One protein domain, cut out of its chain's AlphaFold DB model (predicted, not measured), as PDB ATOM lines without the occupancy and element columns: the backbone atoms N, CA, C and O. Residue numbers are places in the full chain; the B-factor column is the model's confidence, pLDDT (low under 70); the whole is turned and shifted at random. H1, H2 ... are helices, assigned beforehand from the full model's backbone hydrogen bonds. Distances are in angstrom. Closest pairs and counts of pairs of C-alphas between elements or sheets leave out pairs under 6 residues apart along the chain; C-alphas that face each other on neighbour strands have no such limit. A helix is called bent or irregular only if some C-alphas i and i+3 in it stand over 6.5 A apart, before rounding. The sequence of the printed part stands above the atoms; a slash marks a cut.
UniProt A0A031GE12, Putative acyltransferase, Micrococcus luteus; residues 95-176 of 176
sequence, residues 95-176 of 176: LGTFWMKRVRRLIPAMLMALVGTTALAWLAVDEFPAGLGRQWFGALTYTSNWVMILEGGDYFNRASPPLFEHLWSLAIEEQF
ATOM      1  N   LEU A  95      12.281 -37.538 -49.021       87.44
ATOM      2  CA  LEU A  95      12.275 -38.090 -47.653       87.44
ATOM      3  C   LEU A  95      12.325 -39.625 -47.639       87.44
ATOM      4  O   LEU A  95      13.134 -40.208 -46.924       87.44
ATOM      5  N   GLY A  96      11.537 -40.298 -48.483       88.44
ATOM      6  CA  GLY A  96      11.532 -41.766 -48.535       88.44
ATOM      7  C   GLY A  96      12.901 -42.358 -48.893       88.44
ATOM      8  O   GLY A  96      13.369 -43.302 -48.260       88.44
ATOM      9  N   THR A  97      13.602 -41.771 -49.870       86.75
ATOM     10  CA  THR A  97      14.957 -42.211 -50.247       86.75
ATOM     11  C   THR A  97      15.982 -41.913 -49.154       86.75
ATOM     12  O   THR A  97      16.916 -42.694 -48.958       86.75
ATOM     13  N   PHE A  98      15.825 -40.791 -48.453       88.19
ATOM     14  CA  PHE A  98      16.660 -40.422 -47.315       88.19
ATOM     15  C   PHE A  98      16.547 -41.455 -46.185       88.19
ATOM     16  O   PHE A  98      17.557 -42.055 -45.804       88.19
ATOM     17  N   TRP A  99      15.322 -41.752 -45.750       89.88
ATOM     18  CA  TRP A  99      15.048 -42.740 -44.707       89.88
ATOM     19  C   TRP A  99      15.488 -44.146 -45.108       89.88
ATOM     20  O   TRP A  99      16.179 -44.815 -44.346       89.88
ATOM     21  N   MET A 100      15.215 -44.576 -46.343       91.69
ATOM     22  CA  MET A 100      15.629 -45.900 -46.825       91.69
ATOM     23  C   MET A 100      17.155 -46.098 -46.774       91.69
ATOM     24  O   MET A 100      17.648 -47.180 -46.444       91.69
ATOM     25  N   LYS A 101      17.928 -45.048 -47.080       89.88
ATOM     26  CA  LYS A 101      19.396 -45.077 -46.978       89.88
ATOM     27  C   LYS A 101      19.876 -45.136 -45.526       89.88
ATOM     28  O   LYS A 101      20.900 -45.772 -45.280       89.88
ATOM     29  N   ARG A 102      19.183 -44.473 -44.593       90.69
ATOM     30  CA  ARG A 102      19.477 -44.545 -43.149       90.69
ATOM     31  C   ARG A 102      19.183 -45.939 -42.608       90.69
ATOM     32  O   ARG A 102      20.100 -46.585 -42.118       90.69
ATOM     33  N   VAL A 103      17.978 -46.453 -42.846       91.75
ATOM     34  CA  VAL A 103      17.523 -47.798 -42.456       91.75
ATOM     35  C   VAL A 103      18.520 -48.876 -42.888       91.75
ATOM     36  O   VAL A 103      19.013 -49.630 -42.055       91.75
ATOM     37  N   ARG A 104      18.906 -48.905 -44.174       93.62
ATOM     38  CA  ARG A 104      19.856 -49.906 -44.700       93.62
ATOM     39  C   ARG A 104      21.258 -49.798 -44.093       93.62
ATOM     40  O   ARG A 104      21.993 -50.779 -44.086       93.62
ATOM     41  N   ARG A 105      21.644 -48.611 -43.622       91.38
ATOM     42  CA  ARG A 105      22.959 -48.357 -43.022       91.38
ATOM     43  C   ARG A 105      22.981 -48.654 -41.521       91.38
ATOM     44  O   ARG A 105      23.986 -49.160 -41.042       91.38
ATOM     45  N   LEU A 106      21.918 -48.315 -40.794       92.44
ATOM     46  CA  LEU A 106      21.909 -48.292 -39.328       92.44
ATOM     47  C   LEU A 106      21.308 -49.552 -38.708       92.44
ATOM     48  O   LEU A 106      21.870 -50.071 -37.749       92.44
ATOM     49  N   ILE A 107      20.222 -50.089 -39.278       93.94
ATOM     50  CA  ILE A 107      19.535 -51.254 -38.701       93.94
ATOM     51  C   ILE A 107      20.456 -52.474 -38.555       93.94
ATOM     52  O   ILE A 107      20.431 -53.071 -37.482       93.94
ATOM     53  N   PRO A 108      21.295 -52.854 -39.543       95.75
ATOM     54  CA  PRO A 108      22.142 -54.038 -39.393       95.75
ATOM     55  C   PRO A 108      23.110 -53.925 -38.210       95.75
ATOM     56  O   PRO A 108      23.226 -54.851 -37.412       95.75
ATOM     57  N   ALA A 109      23.763 -52.768 -38.071       94.50
ATOM     58  CA  ALA A 109      24.692 -52.507 -36.976       94.50
ATOM     59  C   ALA A 109      23.968 -52.444 -35.624       94.50
ATOM     60  O   ALA A 109      24.440 -53.018 -34.647       94.50
ATOM     61  N   MET A 110      22.794 -51.805 -35.581       95.06
ATOM     62  CA  MET A 110      21.968 -51.731 -34.380       95.06
ATOM     63  C   MET A 110      21.524 -53.124 -33.925       95.06
ATOM     64  O   MET A 110      21.739 -53.476 -32.772       95.06
ATOM     65  N   LEU A 111      20.973 -53.951 -34.817       96.12
ATOM     66  CA  LEU A 111      20.549 -55.313 -34.475       96.12
ATOM     67  C   LEU A 111      21.717 -56.167 -33.981       96.12
ATOM     68  O   LEU A 111      21.569 -56.892 -33.000       96.12
ATOM     69  N   MET A 112      22.884 -56.050 -34.623       96.81
ATOM     70  CA  MET A 112      24.091 -56.742 -34.178       96.81
ATOM     71  C   MET A 112      24.499 -56.311 -32.766       96.81
ATOM     72  O   MET A 112      24.812 -57.168 -31.945       96.81
ATOM     73  N   ALA A 113      24.442 -55.013 -32.460       94.44
ATOM     74  CA  ALA A 113      24.717 -54.503 -31.122       94.44
ATOM     75  C   ALA A 113      23.674 -54.977 -30.095       94.44
ATOM     76  O   ALA A 113      24.049 -55.442 -29.026       94.44
ATOM     77  N   LEU A 114      22.376 -54.931 -30.414       95.38
ATOM     78  CA  LEU A 114      21.313 -55.375 -29.504       95.38
ATOM     79  C   LEU A 114      21.450 -56.860 -29.152       95.38
ATOM     80  O   LEU A 114      21.455 -57.226 -27.975       95.38
ATOM     81  N   VAL A 115      21.583 -57.713 -30.169       96.31
ATOM     82  CA  VAL A 115      21.724 -59.160 -29.979       96.31
ATOM     83  C   VAL A 115      23.050 -59.477 -29.296       96.31
ATOM     84  O   VAL A 115      23.062 -60.199 -28.303       96.31
ATOM     85  N   GLY A 116      24.154 -58.910 -29.791       96.00
ATOM     86  CA  GLY A 116      25.495 -59.162 -29.274       96.00
ATOM     87  C   GLY A 116      25.639 -58.752 -27.812       96.00
ATOM     88  O   GLY A 116      26.060 -59.565 -26.996       96.00
ATOM     89  N   THR A 117      25.221 -57.539 -27.451       93.50
ATOM     90  CA  THR A 117      25.292 -57.063 -26.063       93.50
ATOM     91  C   THR A 117      24.348 -57.837 -25.148       93.50
ATOM     92  O   THR A 117      24.742 -58.163 -24.034       93.50
ATOM     93  N   THR A 118      23.139 -58.201 -25.601       93.44
ATOM     94  CA  THR A 118      22.235 -59.050 -24.798       93.44
ATOM     95  C   THR A 118      22.853 -60.425 -24.544       93.44
ATOM     96  O   THR A 118      22.827 -60.906 -23.415       93.44
ATOM     97  N   ALA A 119      23.432 -61.050 -25.574       93.81
ATOM     98  CA  ALA A 119      24.074 -62.355 -25.455       93.81
ATOM     99  C   ALA A 119      25.308 -62.300 -24.546       93.81
ATOM    100  O   ALA A 119      25.477 -63.164 -23.693       93.81
ATOM    101  N   LEU A 120      26.146 -61.270 -24.687       93.25
ATOM    102  CA  LEU A 120      27.304 -61.064 -23.818       93.25
ATOM    103  C   LEU A 120      26.887 -60.820 -22.367       93.25
ATOM    104  O   LEU A 120      27.469 -61.425 -21.476       93.25
ATOM    105  N   ALA A 121      25.859 -60.000 -22.129       90.25
ATOM    106  CA  ALA A 121      25.309 -59.799 -20.792       90.25
ATOM    107  C   ALA A 121      24.824 -61.128 -20.193       90.25
ATOM    108  O   ALA A 121      25.156 -61.434 -19.055       90.25
ATOM    109  N   TRP A 122      24.153 -61.970 -20.986       89.31
ATOM    110  CA  TRP A 122      23.682 -63.287 -20.537       89.31
ATOM    111  C   TRP A 122      24.792 -64.213 -20.046       89.31
ATOM    112  O   TRP A 122      24.552 -65.064 -19.198       89.31
ATOM    113  N   LEU A 123      26.003 -64.046 -20.575       91.75
ATOM    114  CA  LEU A 123      27.170 -64.839 -20.199       91.75
ATOM    115  C   LEU A 123      28.013 -64.191 -19.092       91.75
ATOM    116  O   LEU A 123      28.844 -64.875 -18.500       91.75
ATOM    117  N   ALA A 124      27.860 -62.886 -18.863       89.25
ATOM    118  CA  ALA A 124      28.782 -62.091 -18.053       89.25
ATOM    119  C   ALA A 124      28.191 -61.572 -16.737       89.25
ATOM    120  O   ALA A 124      28.965 -61.176 -15.867       89.25
ATOM    121  N   VAL A 125      26.860 -61.528 -16.590       84.38
ATOM    122  CA  VAL A 125      26.203 -61.033 -15.371       84.38
ATOM    123  C   VAL A 125      25.211 -62.046 -14.803       84.38
ATOM    124  O   VAL A 125      24.465 -62.678 -15.546       84.38
ATOM    125  N   ASP A 126      25.182 -62.157 -13.472       81.94
ATOM    126  CA  ASP A 126      24.253 -63.040 -12.752       81.94
ATOM    127  C   ASP A 126      22.824 -62.470 -12.718       81.94
ATOM    128  O   ASP A 126      21.842 -63.212 -12.738       81.94
ATOM    129  N   GLU A 127      22.699 -61.139 -12.714       81.75
ATOM    130  CA  GLU A 127      21.422 -60.429 -12.717       81.75
ATOM    131  C   GLU A 127      21.328 -59.471 -13.904       81.75
ATOM    132  O   GLU A 127      22.172 -58.595 -14.112       81.75
ATOM    133  N   PHE A 128      20.256 -59.612 -14.683       80.69
ATOM    134  CA  PHE A 128      19.978 -58.705 -15.788       80.69
ATOM    135  C   PHE A 128      19.417 -57.374 -15.294       80.69
ATOM    136  O   PHE A 128      18.519 -57.364 -14.447       80.69
ATOM    137  N   PRO A 129      19.830 -56.244 -15.892       77.12
ATOM    138  CA  PRO A 129      19.185 -54.976 -15.607       77.12
ATOM    139  C   PRO A 129      17.701 -55.032 -15.985       77.12
ATOM    140  O   PRO A 129      17.308 -55.524 -17.049       77.12
ATOM    141  N   ALA A 130      16.873 -54.510 -15.082       78.75
ATOM    142  CA  ALA A 130      15.429 -54.507 -15.231       78.75
ATOM    143  C   ALA A 130      14.982 -53.759 -16.501       78.75
ATOM    144  O   ALA A 130      15.646 -52.855 -17.014       78.75
ATOM    145  N   GLY A 131      13.807 -54.132 -17.014       86.00
ATOM    146  CA  GLY A 131      13.183 -53.428 -18.135       86.00
ATOM    147  C   GLY A 131      13.810 -53.704 -19.505       86.00
ATOM    148  O   GLY A 131      13.559 -52.937 -20.431       86.00
ATOM    149  N   LEU A 132      14.568 -54.794 -19.678       88.31
ATOM    150  CA  LEU A 132      15.209 -55.154 -20.953       88.31
ATOM    151  C   LEU A 132      14.249 -55.095 -22.156       88.31
ATOM    152  O   LEU A 132      14.602 -54.544 -23.193       88.31
ATOM    153  N   GLY A 133      13.013 -55.587 -22.009       91.06
ATOM    154  CA  GLY A 133      12.005 -55.517 -23.074       91.06
ATOM    155  C   GLY A 133      11.653 -54.081 -23.480       91.06
ATOM    156  O   GLY A 133      11.512 -53.788 -24.666       91.06
ATOM    157  N   ARG A 134      11.585 -53.158 -22.515       91.62
ATOM    158  CA  ARG A 134      11.342 -51.734 -22.773       91.62
ATOM    159  C   ARG A 134      12.558 -51.066 -23.421       91.62
ATOM    160  O   ARG A 134      12.380 -50.238 -24.309       91.62
ATOM    161  N   GLN A 135      13.774 -51.475 -23.052       91.44
ATOM    162  CA  GLN A 135      15.000 -51.011 -23.708       91.44
ATOM    163  C   GLN A 135      15.068 -51.480 -25.172       91.44
ATOM    164  O   GLN A 135      15.318 -50.674 -26.062       91.44
ATOM    165  N   TRP A 136      14.763 -52.754 -25.445       94.50
ATOM    166  CA  TRP A 136      14.649 -53.285 -26.811       94.50
ATOM    167  C   TRP A 136      13.589 -52.544 -27.626       94.50
ATOM    168  O   TRP A 136      13.840 -52.158 -28.766       94.50
ATOM    169  N   PHE A 137      12.417 -52.305 -27.035       94.94
ATOM    170  CA  PHE A 137      11.355 -51.533 -27.672       94.94
ATOM    171  C   PHE A 137      11.821 -50.113 -28.015       94.94
ATOM    172  O   PHE A 137      11.683 -49.684 -29.161       94.94
ATOM    173  N   GLY A 138      12.426 -49.406 -27.057       94.44
ATOM    174  CA  GLY A 138      12.967 -48.065 -27.264       94.44
ATOM    175  C   GLY A 138      14.049 -48.023 -28.341       94.44
ATOM    176  O   GLY A 138      14.114 -47.076 -29.123       94.44
ATOM    177  N   ALA A 139      14.888 -49.051 -28.428       94.75
ATOM    178  CA  ALA A 139      15.926 -49.153 -29.442       94.75
ATOM    179  C   ALA A 139      15.339 -49.374 -30.844       94.75
ATOM    180  O   ALA A 139      15.612 -48.602 -31.761       94.75
ATOM    181  N   LEU A 140      14.475 -50.382 -31.005       95.12
ATOM    182  CA  LEU A 140      13.883 -50.747 -32.297       95.12
ATOM    183  C   LEU A 140      12.979 -49.654 -32.876       95.12
ATOM    184  O   LEU A 140      12.843 -49.547 -34.094       95.12
ATOM    185  N   THR A 141      12.363 -48.850 -32.012       94.81
ATOM    186  CA  THR A 141      11.480 -47.749 -32.415       94.81
ATOM    187  C   THR A 141      12.191 -46.399 -32.499       94.81
ATOM    188  O   THR A 141      11.540 -45.412 -32.829       94.81
ATOM    189  N   TYR A 142      13.498 -46.327 -32.208       93.94
ATOM    190  CA  TYR A 142      14.235 -45.064 -32.061       93.94
ATOM    191  C   TYR A 142      13.561 -44.092 -31.067       93.94
ATOM    192  O   TYR A 142      13.491 -42.884 -31.288       93.94
ATOM    193  N   THR A 143      13.069 -44.626 -29.944       95.06
ATOM    194  CA  THR A 143      12.444 -43.881 -28.832       95.06
ATOM    195  C   THR A 143      13.136 -44.112 -27.483       95.06
ATOM    196  O   THR A 143      12.568 -43.839 -26.427       95.06
ATOM    197  N   SER A 144      14.384 -44.596 -27.492       92.56
ATOM    198  CA  SER A 144      15.156 -44.885 -26.269       92.56
ATOM    199  C   SER A 144      15.238 -43.675 -25.330       92.56
ATOM    200  O   SER A 144      15.112 -43.829 -24.119       92.56
ATOM    201  N   ASN A 145      15.351 -42.464 -25.884       92.00
ATOM    202  CA  ASN A 145      15.320 -41.221 -25.115       92.00
ATOM    203  C   ASN A 145      14.006 -41.049 -24.327       92.00
ATOM    204  O   ASN A 145      14.040 -40.712 -23.147       92.00
ATOM    205  N   TRP A 146      12.853 -41.336 -24.938       91.88
ATOM    206  CA  TRP A 146      11.548 -41.241 -24.278       91.88
ATOM    207  C   TRP A 146      11.357 -42.318 -23.217       91.88
ATOM    208  O   TRP A 146      10.875 -42.024 -22.128       91.88
ATOM    209  N   VAL A 147      11.783 -43.549 -23.510       90.56
ATOM    210  CA  VAL A 147      11.792 -44.642 -22.529       90.56
ATOM    211  C   VAL A 147      12.563 -44.230 -21.276       90.56
ATOM    212  O   VAL A 147      12.049 -44.379 -20.172       90.56
ATOM    213  N   MET A 148      13.750 -43.649 -21.445       86.56
ATOM    214  CA  MET A 148      14.583 -43.203 -20.329       86.56
ATOM    215  C   MET A 148      13.955 -42.046 -19.542       86.56
ATOM    216  O   MET A 148      14.042 -42.040 -18.316       86.56
ATOM    217  N   ILE A 149      13.305 -41.091 -20.220       87.19
ATOM    218  CA  ILE A 149      12.572 -39.993 -19.565       87.19
ATOM    219  C   ILE A 149      11.445 -40.550 -18.691       87.19
ATOM    220  O   ILE A 149      11.291 -40.139 -17.543       87.19
ATOM    221  N   LEU A 150      10.681 -41.514 -19.213       86.94
ATOM    222  CA  LEU A 150       9.571 -42.140 -18.490       86.94
ATOM    223  C   LEU A 150      10.037 -43.010 -17.315       86.94
ATOM    224  O   LEU A 150       9.289 -43.209 -16.363       86.94
ATOM    225  N   GLU A 151      11.263 -43.528 -17.372       80.19
ATOM    226  CA  GLU A 151      11.894 -44.281 -16.283       80.19
ATOM    227  C   GLU A 151      12.399 -43.393 -15.134       80.19
ATOM    228  O   GLU A 151      12.648 -43.908 -14.046       80.19
ATOM    229  N   GLY A 152      12.520 -42.076 -15.340       66.88
ATOM    230  CA  GLY A 152      12.742 -41.097 -14.268       66.88
ATOM    231  C   GLY A 152      14.125 -41.118 -13.603       66.88
ATOM    232  O   GLY A 152      14.273 -40.584 -12.508       66.88
ATOM    233  N   GLY A 153      15.136 -41.732 -14.227       64.19
ATOM    234  CA  GLY A 153      16.488 -41.843 -13.665       64.19
ATOM    235  C   GLY A 153      17.439 -40.727 -14.105       64.19
ATOM    236  O   GLY A 153      17.490 -40.374 -15.285       64.19
ATOM    237  N   ASP A 154      18.270 -40.241 -13.184       63.66
ATOM    238  CA  ASP A 154      19.345 -39.295 -13.494       63.66
ATOM    239  C   ASP A 154      20.408 -39.989 -14.369       63.66
ATOM    240  O   ASP A 154      20.924 -41.048 -14.006       63.66
ATOM    241  N   TYR A 155      20.692 -39.449 -15.559       64.25
ATOM    242  CA  TYR A 155      21.603 -40.067 -16.545       64.25
ATOM    243  C   TYR A 155      23.024 -40.242 -15.988       64.25
ATOM    244  O   TYR A 155      23.700 -41.226 -16.259       64.25
ATOM    245  N   PHE A 156      23.461 -39.298 -15.155       61.31
ATOM    246  CA  PHE A 156      24.823 -39.258 -14.619       61.31
ATOM    247  C   PHE A 156      24.993 -39.953 -13.267       61.31
ATOM    248  O   PHE A 156      26.120 -40.076 -12.796       61.31
ATOM    249  N   ASN A 157      23.901 -40.375 -12.625       59.59
ATOM    250  CA  ASN A 157      23.931 -40.827 -11.235       59.59
ATOM    251  C   ASN A 157      23.078 -42.083 -11.012       59.59
ATOM    252  O   ASN A 157      22.275 -42.160 -10.081       59.59
ATOM    253  N   ARG A 158      23.231 -43.074 -11.899       65.81
ATOM    254  CA  ARG A 158      22.571 -44.379 -11.782       65.81
ATOM    255  C   ARG A 158      23.548 -45.455 -11.320       65.81
ATOM    256  O   ARG A 158      24.589 -45.660 -11.931       65.81
ATOM    257  N   ALA A 159      23.164 -46.172 -10.261       61.84
ATOM    258  CA  ALA A 159      23.933 -47.286  -9.701       61.84
ATOM    259  C   ALA A 159      24.015 -48.499 -10.649       61.84
ATOM    260  O   ALA A 159      25.018 -49.205 -10.644       61.84
ATOM    261  N   SER A 160      22.989 -48.696 -11.486       66.81
ATOM    262  CA  SER A 160      22.942 -49.741 -12.515       66.81
ATOM    263  C   SER A 160      22.435 -49.146 -13.834       66.81
ATOM    264  O   SER A 160      21.220 -48.981 -13.997       66.81
ATOM    265  N   PRO A 161      23.331 -48.767 -14.761       73.94
ATOM    266  CA  PRO A 161      22.936 -48.213 -16.049       73.94
ATOM    267  C   PRO A 161      22.239 -49.266 -16.937       73.94
ATOM    268  O   PRO A 161      22.606 -50.446 -16.901       73.94
ATOM    269  N   PRO A 162      21.230 -48.881 -17.742       82.56
ATOM    270  CA  PRO A 162      20.630 -49.754 -18.752       82.56
ATOM    271  C   PRO A 162      21.664 -50.274 -19.765       82.56
ATOM    272  O   PRO A 162      22.563 -49.541 -20.171       82.56
ATOM    273  N   LEU A 163      21.491 -51.502 -20.273       86.25
ATOM    274  CA  LEU A 163      22.405 -52.096 -21.269       86.25
ATOM    275  C   LEU A 163      22.494 -51.276 -22.556       86.25
ATOM    276  O   LEU A 163      23.535 -51.240 -23.210       86.25
ATOM    277  N   PHE A 164      21.387 -50.637 -22.932       90.06
ATOM    278  CA  PHE A 164      21.266 -49.887 -24.179       90.06
ATOM    279  C   PHE A 164      21.189 -48.381 -23.972       90.06
ATOM    280  O   PHE A 164      20.664 -47.668 -24.825       90.06
ATOM    281  N   GLU A 165      21.728 -47.890 -22.858       86.50
ATOM    282  CA  GLU A 165      21.676 -46.479 -22.497       86.50
ATOM    283  C   GLU A 165      22.139 -45.573 -23.645       86.50
ATOM    284  O   GLU A 165      21.405 -44.681 -24.058       86.50
ATOM    285  N   HIS A 166      23.284 -45.852 -24.266       89.06
ATOM    286  CA  HIS A 166      23.851 -45.012 -25.330       89.06
ATOM    287  C   HIS A 166      22.978 -44.876 -26.597       89.06
ATOM    288  O   HIS A 166      23.205 -43.959 -27.395       89.06
ATOM    289  N   LEU A 167      21.962 -45.732 -26.786       91.81
ATOM    290  CA  LEU A 167      21.053 -45.661 -27.936       91.81
ATOM    291  C   LEU A 167      20.107 -44.456 -27.893       91.81
ATOM    292  O   LEU A 167      19.475 -44.160 -28.907       91.81
ATOM    293  N   TRP A 168      20.048 -43.710 -26.783       90.62
ATOM    294  CA  TRP A 168      19.358 -42.416 -26.752       90.62
ATOM    295  C   TRP A 168      19.904 -41.454 -27.817       90.62
ATOM    296  O   TRP A 168      19.130 -40.749 -28.461       90.62
ATOM    297  N   SER A 169      21.222 -41.456 -28.044       90.25
ATOM    298  CA  SER A 169      21.866 -40.554 -29.005       90.25
ATOM    299  C   SER A 169      21.514 -40.919 -30.446       90.25
ATOM    300  O   SER A 169      21.211 -40.043 -31.254       90.25
ATOM    301  N   LEU A 170      21.459 -42.222 -30.740       92.19
ATOM    302  CA  LEU A 170      21.011 -42.755 -32.022       92.19
ATOM    303  C   LEU A 170      19.519 -42.465 -32.260       92.19
ATOM    304  O   LEU A 170      19.137 -42.091 -33.364       92.19
ATOM    305  N   ALA A 171      18.683 -42.603 -31.225       92.62
ATOM    306  CA  ALA A 171      17.264 -42.261 -31.285       92.62
ATOM    307  C   ALA A 171      17.053 -40.781 -31.638       92.62
ATOM    308  O   ALA A 171      16.281 -40.470 -32.541       92.62
ATOM    309  N   ILE A 172      17.786 -39.880 -30.983       90.88
ATOM    310  CA  ILE A 172      17.738 -38.449 -31.291       90.88
ATOM    311  C   ILE A 172      18.286 -38.161 -32.699       90.88
ATOM    312  O   ILE A 172      17.688 -37.374 -33.426       90.88
ATOM    313  N   GLU A 173      19.373 -38.816 -33.124       90.62
ATOM    314  CA  GLU A 173      19.925 -38.629 -34.476       90.62
ATOM    315  C   GLU A 173      18.928 -38.989 -35.588       90.62
ATOM    316  O   GLU A 173      18.910 -38.331 -36.633       90.62
ATOM    317  N   GLU A 174      18.108 -40.020 -35.381       89.38
ATOM    318  CA  GLU A 174      17.046 -40.368 -36.322       89.38
ATOM    319  C   GLU A 174      15.841 -39.425 -36.220       89.38
ATOM    320  O   GLU A 174      15.204 -39.189 -37.233       89.38
ATOM    321  N   GLN A 175      15.545 -38.833 -35.059       87.69
ATOM    322  CA  GLN A 175      14.447 -37.863 -34.901       87.69
ATOM    323  C   GLN A 175      14.713 -36.503 -35.586       87.69
ATOM    324  O   GLN A 175      13.752 -35.776 -35.848       87.69
ATOM    325  N   PHE A 176      15.980 -36.173 -35.881       78.44
ATOM    326  CA  PHE A 176      16.389 -35.023 -36.707       78.44
ATOM    327  C   PHE A 176      16.170 -35.260 -38.212       78.44
ATOM    328  O   PHE A 176      15.597 -34.348 -38.853       78.44
TER     329      PHE A 176
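What this domain is: This is residues 95 to 176 of the 176 residues of the protein "Putative acyltransferase" of Micrococcus luteus (UniProt A0A031GE12). A long bent helix, H1, makes one side of the domain, and the printed part then folds back into a cluster of three short helices, H2, H3 and H4, set beside its second arm with little contact between helix and cluster. In the cluster H2 and H3 form a helical hairpin and H4 packs on H3, while a long loop, residues 152 to 166, joins H3 to H4. The printed part has 82 residues with four named helices, in the order H1, H2, H3, H4, and no named strand; its class is all helix. It is only just compact, close to loose, with a radius of gyration of the C-alphas of 13.6 A, and elongated, with spans of 43 by 28 by 18 A.

How they stand to each other: By its hydrogen bonds H1, residues 95 to 124, was assigned as one helix, but it is bent: C-alphas 105 and 108 are 6.8 A apart. Its arms, H1a at residues 95 to 105 and H1b at residues 108 to 124, stand at a steep tilt of 38 degrees. H1b and H2, residues 132 to 140, are close but not clearly touching; their closest C-alphas, those of Leu 114 and Trp 136, are 7.5 A apart. They run opposite ways at a shallow tilt of 16 degrees. H2 and H3, residues 144 to 151, touch as a helical hairpin, with the closest C-alphas, those of Gly 138 and Ser 144, 4.0 A apart. They run opposite ways at a tilt of 35.3 degrees, only just steep. H3 also touches H4, residues 167 to 175, opposite ways at a steep tilt of 60 degrees, with the closest C-alphas, those of Asn 145 and Trp 168, 4.5 A apart. H2 and H4 are close but not clearly touching, with the closest C-alphas, those of Ala 139 and Leu 167, 6.4 A apart. H1b is apart from H3 and H4; H1a is apart from H2 and H3, and only just apart from H4, at 8.4 A. In H1a, H1b, H2, H3 and H4 every O i to N i+4 pair is within hydrogen-bond range.

Where its parts are: H1a begins at C-alpha 95, (12.275, -38.090, -47.653), and measures 15.5 A; H1b measures 23.8 A and ends at C-alpha 124, (28.782, -62.091, -18.053). H2 measures 12.2 A, H3 10.5 A and H4 12.4 A, the last ending at C-alpha 175, (14.447, -37.863, -34.901).

The domain as a whole: The two C-alphas farthest apart, those of Leu 95 and Asp 126, are 44.5 A apart. Residues 122 to 127, of which 122 to 124 belong to H1, stand free. The link from H1 to H2 is short, that from H2 to H3 tight and that from H3 to H4 long. The printed part has no cut and ends at Phe 176, the chain's last residue. The mean pLDDT of the printed part is 87.2, and residues 152 to 160 are under 70.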